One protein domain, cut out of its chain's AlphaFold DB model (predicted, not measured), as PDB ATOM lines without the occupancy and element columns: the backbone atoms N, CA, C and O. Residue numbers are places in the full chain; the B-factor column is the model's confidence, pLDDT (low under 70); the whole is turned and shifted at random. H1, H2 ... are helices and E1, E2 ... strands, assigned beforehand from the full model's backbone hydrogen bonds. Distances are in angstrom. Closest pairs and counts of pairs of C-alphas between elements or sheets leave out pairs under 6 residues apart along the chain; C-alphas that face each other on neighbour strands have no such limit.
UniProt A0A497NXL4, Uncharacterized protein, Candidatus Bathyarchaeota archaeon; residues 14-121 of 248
ATOM      1  N   LYS A  14     264.374 151.237 272.352       86.12
ATOM      2  CA  LYS A  14     264.214 152.591 272.911       86.12
ATOM      3  C   LYS A  14     265.537 153.204 273.363       86.12
ATOM      4  O   LYS A  14     265.579 154.363 273.771       86.12
ATOM      5  N   SER A  15     266.618 152.431 273.318       83.88
ATOM      6  CA  SER A  15     267.963 152.880 273.662       83.88
ATOM      7  C   SER A  15     269.026 152.125 272.864       83.88
ATOM      8  O   SER A  15     268.772 151.044 272.334       83.88
ATOM      9  N   LEU A  16     270.240 152.684 272.815       81.06
ATOM     10  CA  LEU A  16     271.409 152.017 272.227       81.06
ATOM     11  C   LEU A  16     271.705 150.672 272.910       81.06
ATOM     12  O   LEU A  16     272.031 149.714 272.221       81.06
ATOM     13  N   ASP A  17     271.548 150.578 274.234       83.75
ATOM     14  CA  ASP A  17     271.745 149.323 274.977       83.75
ATOM     15  C   ASP A  17     270.741 148.245 274.535       83.75
ATOM     16  O   ASP A  17     271.132 147.126 274.207       83.75
ATOM     17  N   GLU A  18     269.455 148.604 274.440       84.44
ATOM     18  CA  GLU A  18     268.410 147.698 273.949       84.44
ATOM     19  C   GLU A  18     268.663 147.269 272.501       84.44
ATOM     20  O   GLU A  18     268.463 146.102 272.168       84.44
ATOM     21  N   TYR A  19     269.138 148.186 271.653       86.19
ATOM     22  CA  TYR A  19     269.466 147.898 270.259       86.19
ATOM     23  C   TYR A  19     270.621 146.899 270.145       86.19
ATOM     24  O   TYR A  19     270.488 145.889 269.458       86.19
ATOM     25  N   PHE A  20     271.735 147.140 270.846       85.12
ATOM     26  CA  PHE A  20     272.902 146.258 270.791       85.12
ATOM     27  C   PHE A  20     272.590 144.864 271.337       85.12
ATOM     28  O   PHE A  20     272.937 143.868 270.701       85.12
ATOM     29  N   ARG A  21     271.826 144.771 272.433       84.38
ATOM     30  CA  ARG A  21     271.344 143.479 272.946       84.38
ATOM     31  C   ARG A  21     270.435 142.762 271.951       84.38
ATOM     32  O   ARG A  21     270.568 141.552 271.791       84.38
ATOM     33  N   ALA A  22     269.552 143.493 271.271       84.69
ATOM     34  CA  ALA A  22     268.654 142.940 270.259       84.69
ATOM     35  C   ALA A  22     269.396 142.354 269.043       84.69
ATOM     36  O   ALA A  22     268.902 141.410 268.431       84.69
ATOM     37  N   ILE A  23     270.587 142.867 268.710       87.00
ATOM     38  CA  ILE A  23     271.449 142.321 267.643       87.00
ATOM     39  C   ILE A  23     272.541 141.365 268.159       87.00
ATOM     40  O   ILE A  23     273.424 140.977 267.399       87.00
ATOM     41  N   GLY A  24     272.489 140.970 269.437       82.62
ATOM     42  CA  GLY A  24     273.419 140.004 270.033       82.62
ATOM     43  C   GLY A  24     274.816 140.553 270.340       82.62
ATOM     44  O   GLY A  24     275.760 139.774 270.454       82.62
ATOM     45  N   TYR A  25     274.964 141.873 270.472       81.56
ATOM     46  CA  TYR A  25     276.233 142.535 270.765       81.56
ATOM     47  C   TYR A  25     276.239 143.071 272.206       81.56
ATOM     48  O   TYR A  25     275.395 143.886 272.579       81.56
ATOM     49  N   GLU A  26     277.195 142.636 273.030       77.50
ATOM     50  CA  GLU A  26     277.423 143.239 274.347       77.50
ATOM     51  C   GLU A  26     278.333 144.458 274.191       77.50
ATOM     52  O   GLU A  26     279.513 144.341 273.864       77.50
ATOM     53  N   LEU A  27     277.765 145.645 274.402       76.19
ATOM     54  CA  LEU A  27     278.483 146.906 274.311       76.19
ATOM     55  C   LEU A  27     278.495 147.614 275.665       76.19
ATOM     56  O   LEU A  27     277.445 147.851 276.259       76.19
ATOM     57  N   ASP A  28     279.673 148.063 276.099       83.25
ATOM     58  CA  ASP A  28     279.764 149.081 277.141       83.25
ATOM     59  C   ASP A  28     279.336 150.446 276.575       83.25
ATOM     60  O   ASP A  28     280.106 151.183 275.947       83.25
ATOM     61  N   VAL A  29     278.064 150.778 276.796       78.62
ATOM     62  CA  VAL A  29     277.447 152.027 276.341       78.62
ATOM     63  C   VAL A  29     278.121 153.259 276.948       78.62
ATOM     64  O   VAL A  29     278.128 154.317 276.315       78.62
ATOM     65  N   GLN A  30     278.702 153.154 278.146       82.25
ATOM     66  CA  GLN A  30     279.391 154.276 278.777       82.25
ATOM     67  C   GLN A  30     280.706 154.571 278.049       82.25
ATOM     68  O   GLN A  30     280.942 155.715 277.651       82.25
ATOM     69  N   THR A  31     281.488 153.529 277.763       83.19
ATOM     70  CA  THR A  31     282.702 153.641 276.943       83.19
ATOM     71  C   THR A  31     282.387 154.152 275.531       83.19
ATOM     72  O   THR A  31     283.092 155.026 275.019       83.19
ATOM     73  N   LEU A  32     281.294 153.692 274.903       82.31
ATOM     74  CA  LEU A  32     280.859 154.225 273.604       82.31
ATOM     75  C   LEU A  32     280.559 155.725 273.687       82.31
ATOM     76  O   LEU A  32     281.058 156.489 272.865       82.31
ATOM     77  N   LYS A  33     279.777 156.165 274.680       81.44
ATOM     78  CA  LYS A  33     279.436 157.584 274.861       81.44
ATOM     79  C   LYS A  33     280.676 158.452 275.064       81.44
ATOM     80  O   LYS A  33     280.739 159.560 274.537       81.44
ATOM     81  N   GLU A  34     281.663 157.970 275.812       84.31
ATOM     82  CA  GLU A  34     282.927 158.683 276.020       84.31
ATOM     83  C   GLU A  34     283.775 158.755 274.750       84.31
ATOM     84  O   GLU A  34     284.385 159.789 274.481       84.31
ATOM     85  N   ASN A  35     283.774 157.701 273.934       82.62
ATOM     86  CA  ASN A  35     284.462 157.705 272.647       82.62
ATOM     87  C   ASN A  35     283.744 158.572 271.606       82.62
ATOM     88  O   ASN A  35     284.411 159.296 270.875       82.62
ATOM     89  N   MET A  36     282.407 158.595 271.590       81.94
ATOM     90  CA  MET A  36     281.632 159.481 270.715       81.94
ATOM     91  C   MET A  36     281.933 160.961 270.974       81.94
ATOM     92  O   MET A  36     281.998 161.739 270.031       81.94
ATOM     93  N   LYS A  37     282.201 161.348 272.228       81.62
ATOM     94  CA  LYS A  37     282.627 162.719 272.572       81.62
ATOM     95  C   LYS A  37     284.002 163.097 272.016       81.62
ATOM     96  O   LYS A  37     284.311 164.279 271.940       81.62
ATOM     97  N   LYS A  38     284.838 162.112 271.680       86.06
ATOM     98  CA  LYS A  38     286.167 162.324 271.084       86.06
ATOM     99  C   LYS A  38     286.126 162.315 269.558       86.06
ATOM    100  O   LYS A  38     287.145 162.606 268.940       86.06
ATOM    101  N   LEU A  39     284.995 161.941 268.955       87.62
ATOM    102  CA  LEU A  39     284.842 161.966 267.510       87.62
ATOM    103  C   LEU A  39     284.795 163.409 267.025       87.62
ATOM    104  O   LEU A  39     284.135 164.268 267.613       87.62
ATOM    105  N   THR A  40     285.494 163.641 265.924       92.50
ATOM    106  CA  THR A  40     285.623 164.952 265.309       92.50
ATOM    107  C   THR A  40     285.367 164.863 263.819       92.50
ATOM    108  O   THR A  40     285.709 163.861 263.191       92.50
ATOM    109  N   ILE A  41     284.817 165.932 263.258       89.69
ATOM    110  CA  ILE A  41     284.564 166.084 261.828       89.69
ATOM    111  C   ILE A  41     285.411 167.251 261.320       89.69
ATOM    112  O   ILE A  41     285.487 168.305 261.957       89.69
ATOM    113  N   GLU A  42     286.066 167.058 260.177       91.00
ATOM    114  CA  GLU A  42     286.730 168.142 259.455       91.00
ATOM    115  C   GLU A  42     285.676 168.981 258.723       91.00
ATOM    116  O   GLU A  42     284.881 168.463 257.942       91.00
ATOM    117  N   THR A  43     285.655 170.285 258.993       92.62
ATOM    118  CA  THR A  43     284.693 171.229 258.411       92.62
ATOM    119  C   THR A  43     285.410 172.423 257.798       92.62
ATOM    120  O   THR A  43     286.615 172.617 257.980       92.62
ATOM    121  N   VAL A  44     284.659 173.315 257.148       90.44
ATOM    122  CA  VAL A  44     285.205 174.597 256.676       90.44
ATOM    123  C   VAL A  44     285.697 175.514 257.798       90.44
ATOM    124  O   VAL A  44     286.396 176.486 257.509       90.44
ATOM    125  N   TYR A  45     285.326 175.228 259.046       89.12
ATOM    126  CA  TYR A  45     285.748 175.955 260.244       89.12
ATOM    127  C   TYR A  45     286.916 175.266 260.969       89.12
ATOM    128  O   TYR A  45     287.329 175.718 262.034       89.12
ATOM    129  N   GLY A  46     287.454 174.187 260.393       91.81
ATOM    130  CA  GLY A  46     288.449 173.323 261.015       91.81
ATOM    131  C   GLY A  46     287.826 172.070 261.628       91.81
ATOM    132  O   GLY A  46     286.682 171.708 261.346       91.81
ATOM    133  N   LEU A  47     288.617 171.381 262.442       95.19
ATOM    134  CA  LEU A  47     288.234 170.129 263.080       95.19
ATOM    135  C   LEU A  47     287.426 170.424 264.352       95.19
ATOM    136  O   LEU A  47     287.929 171.082 265.262       95.19
ATOM    137  N   ILE A  48     286.175 169.963 264.396       94.12
ATOM    138  CA  ILE A  48     285.236 170.215 265.503       94.12
ATOM    139  C   ILE A  48     284.654 168.905 266.037       94.12
ATOM    140  O   ILE A  48     284.596 167.912 265.313       94.12
ATOM    141  N   ASP A  49     284.222 168.890 267.297       92.69
ATOM    142  CA  ASP A  49     283.549 167.736 267.897       92.69
ATOM    143  C   ASP A  49     282.099 167.582 267.397       92.69
ATOM    144  O   ASP A  49     281.490 168.529 266.892       92.69
ATOM    145  N   LEU A  50     281.532 166.382 267.566       90.50
ATOM    146  CA  LEU A  50     280.178 166.069 267.095       90.50
ATOM    147  C   LEU A  50     279.073 166.929 267.726       90.50
ATOM    148  O   LEU A  50     278.100 167.244 267.046       90.50
ATOM    149  N   ILE A  51     279.205 167.333 268.994       90.12
ATOM    150  CA  ILE A  51     278.174 168.142 269.664       90.12
ATOM    151  C   ILE A  51     278.145 169.539 269.043       90.12
ATOM    152  O   ILE A  51     277.076 170.062 268.721       90.12
ATOM    153  N   THR A  52     279.324 170.128 268.831       93.19
ATOM    154  CA  THR A  52     279.460 171.403 268.119       93.19
ATOM    155  C   THR A  52     278.943 171.292 266.685       93.19
ATOM    156  O   THR A  52     278.205 172.169 266.236       93.19
ATOM    157  N   TYR A  53     279.275 170.209 265.975       94.75
ATOM    158  CA  TYR A  53     278.789 169.961 264.616       94.75
ATOM    159  C   TYR A  53     277.254 169.914 264.543       94.75
ATOM    160  O   TYR A  53     276.662 170.650 263.752       94.75
ATOM    161  N   ASP A  54     276.597 169.133 265.405       92.88
ATOM    162  CA  ASP A  54     275.132 169.042 265.438       92.88
ATOM    163  C   ASP A  54     274.491 170.398 265.766       92.88
ATOM    164  O   ASP A  54     273.508 170.796 265.136       92.88
ATOM    165  N   GLY A  55     275.083 171.155 266.697       95.00
ATOM    166  CA  GLY A  55     274.651 172.515 267.017       95.00
ATOM    167  C   GLY A  55     274.721 173.462 265.813       95.00
ATOM    168  O   GLY A  55     273.780 174.221 265.568       95.00
ATOM    169  N   LEU A  56     275.797 173.386 265.023       96.38
ATOM    170  CA  LEU A  56     275.943 174.171 263.794       96.38
ATOM    171  C   LEU A  56     274.913 173.767 262.733       96.38
ATOM    172  O   LEU A  56     274.328 174.645 262.101       96.38
ATOM    173  N   VAL A  57     274.648 172.468 262.562       96.62
ATOM    174  CA  VAL A  57     273.627 171.976 261.621       96.62
ATOM    175  C   VAL A  57     272.252 172.548 261.975       96.62
ATOM    176  O   VAL A  57     271.562 173.080 261.105       96.62
ATOM    177  N   GLN A  58     271.869 172.515 263.255       96.94
ATOM    178  CA  GLN A  58     270.591 173.083 263.704       96.94
ATOM    179  C   GLN A  58     270.535 174.605 263.520       96.94
ATOM    180  O   GLN A  58     269.519 175.136 263.064       96.94
ATOM    181  N   ALA A  59     271.633 175.312 263.806       96.25
ATOM    182  CA  ALA A  59     271.724 176.750 263.564       96.25
ATOM    183  C   ALA A  59     271.533 177.088 262.075       96.25
ATOM    184  O   ALA A  59     270.800 178.021 261.746       96.25
ATOM    185  N   LYS A  60     272.111 176.290 261.166       97.06
ATOM    186  CA  LYS A  60     271.927 176.449 259.716       97.06
ATOM    187  C   LYS A  60     270.498 176.201 259.262       97.06
ATOM    188  O   LYS A  60     269.967 176.994 258.490       97.06
ATOM    189  N   ILE A  61     269.829 175.183 259.795       96.31
ATOM    190  CA  ILE A  61     268.405 174.960 259.509       96.31
ATOM    191  C   ILE A  61     267.566 176.160 259.962       96.31
ATOM    192  O   ILE A  61     266.703 176.627 259.215       96.31
ATOM    193  N   PHE A  62     267.844 176.709 261.146       93.75
ATOM    194  CA  PHE A  62     267.174 177.918 261.618       93.75
ATOM    195  C   PHE A  62     267.432 179.127 260.700       93.75
ATOM    196  O   PHE A  62     266.490 179.844 260.357       93.75
ATOM    197  N   GLU A  63     268.671 179.329 260.235       93.94
ATOM    198  CA  GLU A  63     268.993 180.346 259.222       93.94
ATOM    199  C   GLU A  63     268.184 180.130 257.934       93.94
ATOM    200  O   GLU A  63     267.609 181.080 257.397       93.94
ATOM    201  N   TYR A  64     268.078 178.888 257.454       96.75
ATOM    202  CA  TYR A  64     267.336 178.569 256.233       96.75
ATOM    203  C   TYR A  64     265.847 178.886 256.351       96.75
ATOM    204  O   TYR A  64     265.248 179.358 255.382       96.75
ATOM    205  N   LEU A  65     265.253 178.653 257.524       91.06
ATOM    206  CA  LEU A  65     263.876 179.042 257.818       91.06
ATOM    207  C   LEU A  65     263.737 180.569 257.845       91.06
ATOM    208  O   LEU A  65     262.883 181.121 257.153       91.06
ATOM    209  N   LYS A  66     264.618 181.253 258.584       93.19
ATOM    210  CA  LYS A  66     264.575 182.710 258.780       93.19
ATOM    211  C   LYS A  66     264.750 183.499 257.481       93.19
ATOM    212  O   LYS A  66     264.083 184.512 257.296       93.19
ATOM    213  N   PHE A  67     265.632 183.052 256.589       91.62
ATOM    214  CA  PHE A  67     265.969 183.764 255.350       91.62
ATOM    215  C   PHE A  67     265.252 183.218 254.103       91.62
ATOM    216  O   PHE A  67     265.576 183.599 252.979       91.62
ATOM    217  N   GLY A  68     264.266 182.332 254.275       90.88
ATOM    218  CA  GLY A  68     263.410 181.854 253.183       90.88
ATOM    219  C   GLY A  68     264.033 180.790 252.270       90.88
ATOM    220  O   GLY A  68     263.371 180.333 251.337       90.88
ATOM    221  N   THR A  69     265.258 180.334 252.541       93.69
ATOM    222  CA  THR A  69     265.889 179.206 251.835       93.69
ATOM    223  C   THR A  69     265.044 177.939 251.949       93.69
ATOM    224  O   THR A  69     264.790 177.283 250.942       93.69
ATOM    225  N   ALA A  70     264.527 177.638 253.144       93.62
ATOM    226  CA  ALA A  70     263.670 176.477 253.379       93.62
ATOM    227  C   ALA A  70     262.379 176.532 252.548       93.62
ATOM    228  O   ALA A  70     261.978 175.534 251.951       93.62
ATOM    229  N   ARG A  71     261.769 177.720 252.431       93.50
ATOM    230  CA  ARG A  71     260.577 177.937 251.598       93.50
ATOM    231  C   ARG A  71     260.865 177.681 250.119       93.50
ATOM    232  O   ARG A  71     260.054 177.056 249.445       93.50
ATOM    233  N   ARG A  72     262.016 178.136 249.619       94.62
ATOM    234  CA  ARG A  72     262.430 177.896 248.227       94.62
ATOM    235  C   ARG A  72     262.697 176.415 247.965       94.62
ATOM    236  O   ARG A  72     262.217 175.890 246.967       94.62
ATOM    237  N   VAL A  73     263.395 175.733 248.874       94.00
ATOM    238  CA  VAL A  73     263.617 174.277 248.802       94.00
ATOM    239  C   VAL A  73     262.283 173.531 248.750       94.00
ATOM    240  O   VAL A  73     262.080 172.711 247.858       94.00
ATOM    241  N   TRP A  74     261.339 173.884 249.625       93.75
ATOM    242  CA  TRP A  74     259.995 173.312 249.617       93.75
ATOM    243  C   TRP A  74     259.272 173.504 248.277       93.75
ATOM    244  O   TRP A  74     258.746 172.540 247.724       93.75
ATOM    245  N   GLN A  75     259.288 174.719 247.723       93.31
ATOM    246  CA  GLN A  75     258.680 175.013 246.420       93.31
ATOM    247  C   GLN A  75     259.318 174.192 245.290       93.31
ATOM    248  O   GLN A  75     258.606 173.635 244.456       93.31
ATOM    249  N   MET A  76     260.650 174.075 245.280       92.88
ATOM    250  CA  MET A  76     261.376 173.268 244.294       92.88
ATOM    251  C   MET A  76     261.021 171.782 244.392       92.88
ATOM    252  O   MET A  76     260.852 171.133 243.361       92.88
ATOM    253  N   MET A  77     260.895 171.249 245.610       92.56
ATOM    254  CA  MET A  77     260.536 169.850 245.856       92.56
ATOM    255  C   MET A  77     259.080 169.566 245.477       92.56
ATOM    256  O   MET A  77     258.826 168.626 244.733       92.56
ATOM    257  N   LYS A  78     258.129 170.421 245.882       90.62
ATOM    258  CA  LYS A  78     256.705 170.279 245.520       90.62
ATOM    259  C   LYS A  78     256.450 170.361 244.016       90.62
ATOM    260  O   LYS A  78     255.540 169.697 243.530       90.62
ATOM    261  N   LYS A  79     257.235 171.161 243.278       89.75
ATOM    262  CA  LYS A  79     257.141 171.243 241.809       89.75
ATOM    263  C   LYS A  79     257.550 169.929 241.134       89.75
ATOM    264  O   LYS A  79     257.006 169.600 240.088       89.75
ATOM    265  N   GLN A  80     258.505 169.206 241.716       87.00
ATOM    266  CA  GLN A  80     258.970 167.916 241.201       87.00
ATOM    267  C   GLN A  80     258.048 166.775 241.629       87.00
ATOM    268  O   GLN A  80     257.692 165.933 240.812       87.00
ATOM    269  N   GLU A  81     257.632 166.777 242.896       88.31
ATOM    270  CA  GLU A  81     256.785 165.747 243.478       88.31
ATOM    271  C   GLU A  81     255.727 166.371 244.407       88.31
ATOM    272  O   GLU A  81     256.018 166.755 245.547       88.31
ATOM    273  N   PRO A  82     254.460 166.466 243.959       87.38
ATOM    274  CA  PRO A  82     253.394 167.085 244.747       87.38
ATOM    275  C   PRO A  82     253.127 166.399 246.093       87.38
ATOM    276  O   PRO A  82     252.634 167.049 247.018       87.38
ATOM    277  N   GLN A  83     253.467 165.112 246.222       90.12
ATOM    278  CA  GLN A  83     253.218 164.297 247.416       90.12
ATOM    279  C   GLN A  83     254.313 164.393 248.486       90.12
ATOM    280  O   GLN A  83     254.197 163.742 249.519       90.12
ATOM    281  N   ILE A  84     255.336 165.236 248.293       88.94
ATOM    282  CA  ILE A  84     256.443 165.338 249.250       88.94
ATOM    283  C   ILE A  84     255.960 165.736 250.654       88.94
ATOM    284  O   ILE A  84     255.093 166.616 250.790       88.94
ATOM    285  N   THR A  85     256.516 165.103 251.685       90.88
ATOM    286  CA  THR A  85     256.137 165.297 253.090       90.88
ATOM    287  C   THR A  85     257.016 166.336 253.787       90.88
ATOM    288  O   THR A  85     258.024 166.799 253.251       90.88
ATOM    289  N   GLU A  86     256.633 166.733 255.003       89.19
ATOM    290  CA  GLU A  86     257.455 167.629 255.825       89.19
ATOM    291  C   GLU A  86     258.801 166.996 256.204       89.19
ATOM    292  O   GLU A  86     259.825 167.681 256.244       89.19
ATOM    293  N   ASP A  87     258.815 165.685 256.445       91.56
ATOM    294  CA  ASP A  87     260.020 164.966 256.851       91.56
ATOM    295  C   ASP A  87     261.024 164.841 255.702       91.56
ATOM    296  O   ASP A  87     262.224 165.001 255.934       91.56
ATOM    297  N   ASP A  88     260.555 164.697 254.459       91.81
ATOM    298  CA  ASP A  88     261.421 164.722 253.271       91.81
ATOM    299  C   ASP A  88     262.140 166.073 253.141       91.81
ATOM    300  O   ASP A  88     263.347 166.147 252.900       91.81
ATOM    301  N   ILE A  89     261.415 167.174 253.368       92.62
ATOM    302  CA  ILE A  89     261.995 168.524 253.341       92.62
ATOM    303  C   ILE A  89     263.031 168.671 254.457       92.62
ATOM    304  O   ILE A  89     264.111 169.216 254.225       92.62
ATOM    305  N   LYS A  90     262.730 168.182 255.668       93.62
ATOM    306  CA  LYS A  90     263.677 168.218 256.794       93.62
ATOM    307  C   LYS A  90     264.955 167.454 256.470       93.62
ATOM    308  O   LYS A  90     266.032 167.971 256.753       93.62
ATOM    309  N   GLN A  91     264.853 166.273 255.859       94.50
ATOM    310  CA  GLN A  91     266.018 165.484 255.450       94.50
ATOM    311  C   GLN A  91     266.891 166.240 254.444       94.50
ATOM    312  O   GLN A  91     268.100 166.352 254.650       94.50
ATOM    313  N   ILE A  92     266.283 166.853 253.427       95.06
ATOM    314  CA  ILE A  92     267.004 167.684 252.456       95.06
ATOM    315  C   ILE A  92     267.687 168.881 253.118       95.06
ATOM    316  O   ILE A  92     268.850 169.165 252.836       95.06
ATOM    317  N   LEU A  93     266.991 169.600 254.002       96.31
ATOM    318  CA  LEU A  93     267.567 170.762 254.682       96.31
ATOM    319  C   LEU A  93     268.715 170.365 255.617       96.31
ATOM    320  O   LEU A  93     269.710 171.086 255.683       96.31
ATOM    321  N   LEU A  94     268.600 169.216 256.293       96.31
ATOM    322  CA  LEU A  94     269.680 168.627 257.085       96.31
ATOM    323  C   LEU A  94     270.899 168.339 256.209       96.31
ATOM    324  O   LEU A  94     272.001 168.768 256.539       96.31
ATOM    325  N   GLU A  95     270.719 167.653 255.083       95.19
ATOM    326  CA  GLU A  95     271.824 167.314 254.187       95.19
ATOM    327  C   GLU A  95     272.474 168.569 253.576       95.19
ATOM    328  O   GLU A  95     273.700 168.687 253.567       95.19
ATOM    329  N   MET A  96     271.681 169.563 253.164       95.81
ATOM    330  CA  MET A  96     272.206 170.848 252.692       95.81
ATOM    331  C   MET A  96     273.016 171.581 253.768       95.81
ATOM    332  O   MET A  96     274.087 172.104 253.461       95.81
ATOM    333  N   ALA A  97     272.548 171.584 255.019       96.94
ATOM    334  CA  ALA A  97     273.271 172.185 256.140       96.94
ATOM    335  C   ALA A  97     274.615 171.489 256.388       96.94
ATOM    336  O   ALA A  97     275.635 172.159 256.557       96.94
ATOM    337  N   ARG A  98     274.637 170.151 256.345       95.62
ATOM    338  CA  ARG A  98     275.875 169.365 256.454       95.62
ATOM    339  C   ARG A  98     276.847 169.698 255.325       95.62
ATOM    340  O   ARG A  98     278.006 169.999 255.595       95.62
ATOM    341  N   MET A  99     276.371 169.758 254.079       94.94
ATOM    342  CA  MET A  99     277.204 170.138 252.933       94.94
ATOM    343  C   MET A  99     277.741 171.576 253.031       94.94
ATOM    344  O   MET A  99     278.864 171.852 252.597       94.94
ATOM    345  N   GLU A 100     276.972 172.504 253.601       95.88
ATOM    346  CA  GLU A 100     277.443 173.868 253.846       95.88
ATOM    347  C   GLU A 100     278.554 173.895 254.903       95.88
ATOM    348  O   GLU A 100     279.565 174.570 254.711       95.88
ATOM    349  N   ILE A 101     278.410 173.134 255.988       95.62
ATOM    350  CA  ILE A 101     279.390 173.079 257.082       95.62
ATOM    351  C   ILE A 101     280.666 172.342 256.658       95.62
ATOM    352  O   ILE A 101     281.768 172.819 256.914       95.62
ATOM    353  N   GLU A 102     280.544 171.201 255.989       93.38
ATOM    354  CA  GLU A 102     281.692 170.374 255.599       93.38
ATOM    355  C   GLU A 102     282.455 170.980 254.418       93.38
ATOM    356  O   GLU A 102     283.682 171.074 254.437       93.38
ATOM    357  N   TYR A 103     281.731 171.459 253.404       93.31
ATOM    358  CA  TYR A 103     282.320 171.818 252.110       93.31
ATOM    359  C   TYR A 103     282.141 173.300 251.747       93.31
ATOM    360  O   TYR A 103     282.772 173.798 250.811       93.31
ATOM    361  N   GLY A 104     281.315 174.053 252.481       93.56
ATOM    362  CA  GLY A 104     280.998 175.451 252.163       93.56
ATOM    363  C   GLY A 104     279.989 175.593 251.025       93.56
ATOM    364  O   GLY A 104     279.891 176.659 250.410       93.56
ATOM    365  N   LEU A 105     279.273 174.518 250.688       94.38
ATOM    366  CA  LEU A 105     278.299 174.517 249.606       94.38
ATOM    367  C   LEU A 105     277.005 175.199 250.058       94.38
ATOM    368  O   LEU A 105     276.252 174.656 250.853       94.38
ATOM    369  N   ARG A 106     276.742 176.397 249.532       93.56
ATOM    370  CA  ARG A 106     275.540 177.165 249.852       93.56
ATOM    371  C   ARG A 106     274.300 176.548 249.185       93.56
ATOM    372  O   ARG A 106     274.348 176.313 247.971       93.56
ATOM    373  N   PRO A 107     273.176 176.389 249.903       92.44
ATOM    374  CA  PRO A 107     271.905 175.968 249.321       92.44
ATOM    375  C   PRO A 107     271.469 176.864 248.165       92.44
ATOM    376  O   PRO A 107     271.718 178.074 248.173       92.44
ATOM    377  N   ILE A 108     270.808 176.271 247.171       90.19
ATOM    378  CA  ILE A 108     270.280 176.875 245.932       90.19
ATOM    379  C   ILE A 108     271.389 177.378 244.987       90.19
ATOM    380  O   ILE A 108     271.288 177.279 243.763       90.19
ATOM    381  N   THR A 109     272.493 177.865 245.548       90.75
ATOM    382  CA  THR A 109     273.638 178.406 244.819       90.75
ATOM    383  C   THR A 109     274.596 177.313 244.381       90.75
ATOM    384  O   THR A 109     275.064 177.353 243.257       90.75
ATOM    385  N   HIS A 110     274.900 176.342 245.235       93.94
ATOM    386  CA  HIS A 110     275.824 175.244 244.943       93.94
ATOM    387  C   HIS A 110     275.109 173.889 244.973       93.94
ATOM    388  O   HIS A 110     275.499 172.982 244.242       93.94
ATOM    389  N   THR A 111     274.049 173.770 245.773       92.25
ATOM    390  CA  THR A 111     273.245 172.553 245.928       92.25
ATOM    391  C   THR A 111     271.770 172.823 245.658       92.25
ATOM    392  O   THR A 111     271.278 173.909 245.946       92.25
ATOM    393  N   ILE A 112     271.047 171.861 245.094       92.12
ATOM    394  CA  ILE A 112     269.602 171.952 244.838       92.12
ATOM    395  C   ILE A 112     268.927 170.621 245.187       92.12
ATOM    396  O   ILE A 112     269.573 169.585 245.067       92.12
ATOM    397  N   PRO A 113     267.654 170.613 245.613       91.06
ATOM    398  CA  PRO A 113     266.936 169.365 245.818       91.06
ATOM    399  C   PRO A 113     266.483 168.805 244.472       91.06
ATOM    400  O   PRO A 113     265.815 169.512 243.709       91.06
ATOM    401  N   VAL A 114     266.812 167.549 244.180       86.38
ATOM    402  CA  VAL A 114     266.290 166.850 243.006       86.38
ATOM    403  C   VAL A 114     265.925 165.416 243.350       86.38
ATOM    404  O   VAL A 114     266.726 164.719 243.959       86.38
ATOM    405  N   ALA A 115     264.714 164.998 242.969       81.31
ATOM    406  CA  ALA A 115     264.209 163.636 243.179       81.31
ATOM    407  C   ALA A 115     264.402 163.121 244.626       81.31
ATOM    408  O   ALA A 115     264.809 161.986 244.849       81.31
ATOM    409  N   GLY A 116     264.159 163.985 245.617       82.06
ATOM    410  CA  GLY A 116     264.293 163.628 247.033       82.06
ATOM    411  C   GLY A 116     265.731 163.546 247.563       82.06
ATOM    412  O   GLY A 116     265.917 163.144 248.704       82.06
ATOM    413  N   GLN A 117     266.739 163.968 246.791       87.38
ATOM    414  CA  GLN A 117     268.148 164.018 247.209       87.38
ATOM    415  C   GLN A 117     268.765 165.417 247.036       87.38
ATOM    416  O   GLN A 117     268.266 166.251 246.270       87.38
ATOM    417  N   VAL A 118     269.878 165.696 247.728       90.56
ATOM    418  CA  VAL A 118     270.650 166.930 247.520       90.56
ATOM    419  C   VAL A 118     271.646 166.763 246.376       90.56
ATOM    420  O   VAL A 118     272.643 166.051 246.461       90.56
ATOM    421  N   TYR A 119     271.417 167.514 245.306       88.31
ATOM    422  CA  TYR A 119     272.265 167.523 244.129       88.31
ATOM    423  C   TYR A 119     273.284 168.665 244.155       88.31
ATOM    424  O   TYR A 119     272.913 169.841 244.222       88.31
ATOM    425  N   VAL A 120     274.573 168.342 244.020       90.12
ATOM    426  CA  VAL A 120     275.650 169.334 243.872       90.12
ATOM    427  C   VAL A 120     275.775 169.751 242.405       90.12
ATOM    428  O   VAL A 120     276.053 168.948 241.509       90.12
ATOM    429  N   LYS A 121     275.594 171.045 242.140       89.00
ATOM    430  CA  LYS A 121     275.734 171.621 240.802       89.00
ATOM    431  C   LYS A 121     277.216 171.739 240.392       89.00
ATOM    432  O   LYS A 121     278.127 171.599 241.207       89.00
TER     433      LYS A 121
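AT A GLANCE: This is residues 14 to 121 of the 248 residues of an uncharacterized protein of Candidatus Bathyarchaeota archaeon (UniProt A0A497NXL4). Three helices, H3, H4 and H5, form a body with H5 in its middle; the hairpin of E3 and E4 covers H5 and H4, and the hairpin of E1 and E2 joins this body to an arm made by H1 and H2. Printed are 108 residues with five named helices and four named strands, in the order H1 H2 E1 E2 H3 H4 H5 E3 E4; each hairpin is an antiparallel sheet of two strands. The class is mixed, and the whole is loose, with a radius of gyration of the C-alphas of 17.1 A and spans of 47 by 35 by 24 A.

HOW THE PARTS SIT: H1, residues 16 to 22, and H2, residues 29 to 36, are close but not clearly touching; their closest C-alphas, of Asp 17 and Val 29, are 6.5 A apart. E1, residues 40 to 43, and E2, residues 46 to 49, form an antiparallel hairpin, with N 41 and O 48 within hydrogen-bond range at 2.9 A. H3, residues 50 to 66, touches residues 93 to 101 alone of H5, residues 86 to 103, at a steep tilt of 62 degrees, opposite ways; the closest C-alphas, of Val 57 and Ala 97, are 5.5 A apart. The closest C-alphas of E1 and H5, of Thr 43 and Glu 102, are 4.2 A apart. H4, residues 69 to 80, touches residues 89 to 93 alone of H5, closest at the C-alphas of Trp 74 and Ile 89, 6.4 A. E3, residues 111 to 114, and E4, residues 117 to 120, form an antiparallel hairpin, with N 112 and O 119 at 2.9 A; the closest C-alphas of E4 and H5, of Val 118 and Ile 92, are 6.2 A apart. In the five helices every O i to N i+4 pair is within hydrogen-bond range.

IN THESE COORDINATES: H1 begins at C-alpha 16, (271.409, 152.017, 272.227), and E4 ends at C-alpha 120, (275.650, 169.334, 243.872). From first to last C-alpha H3 measures 24.3 A, H4 17.0 A and H5 25.5 A.

THE WHOLE: The C-alphas farthest apart, of Glu 26 and Lys 79, are 47.5 A apart. The printed part has no cut and no long link, and no printed residue is under 70 in pLDDT.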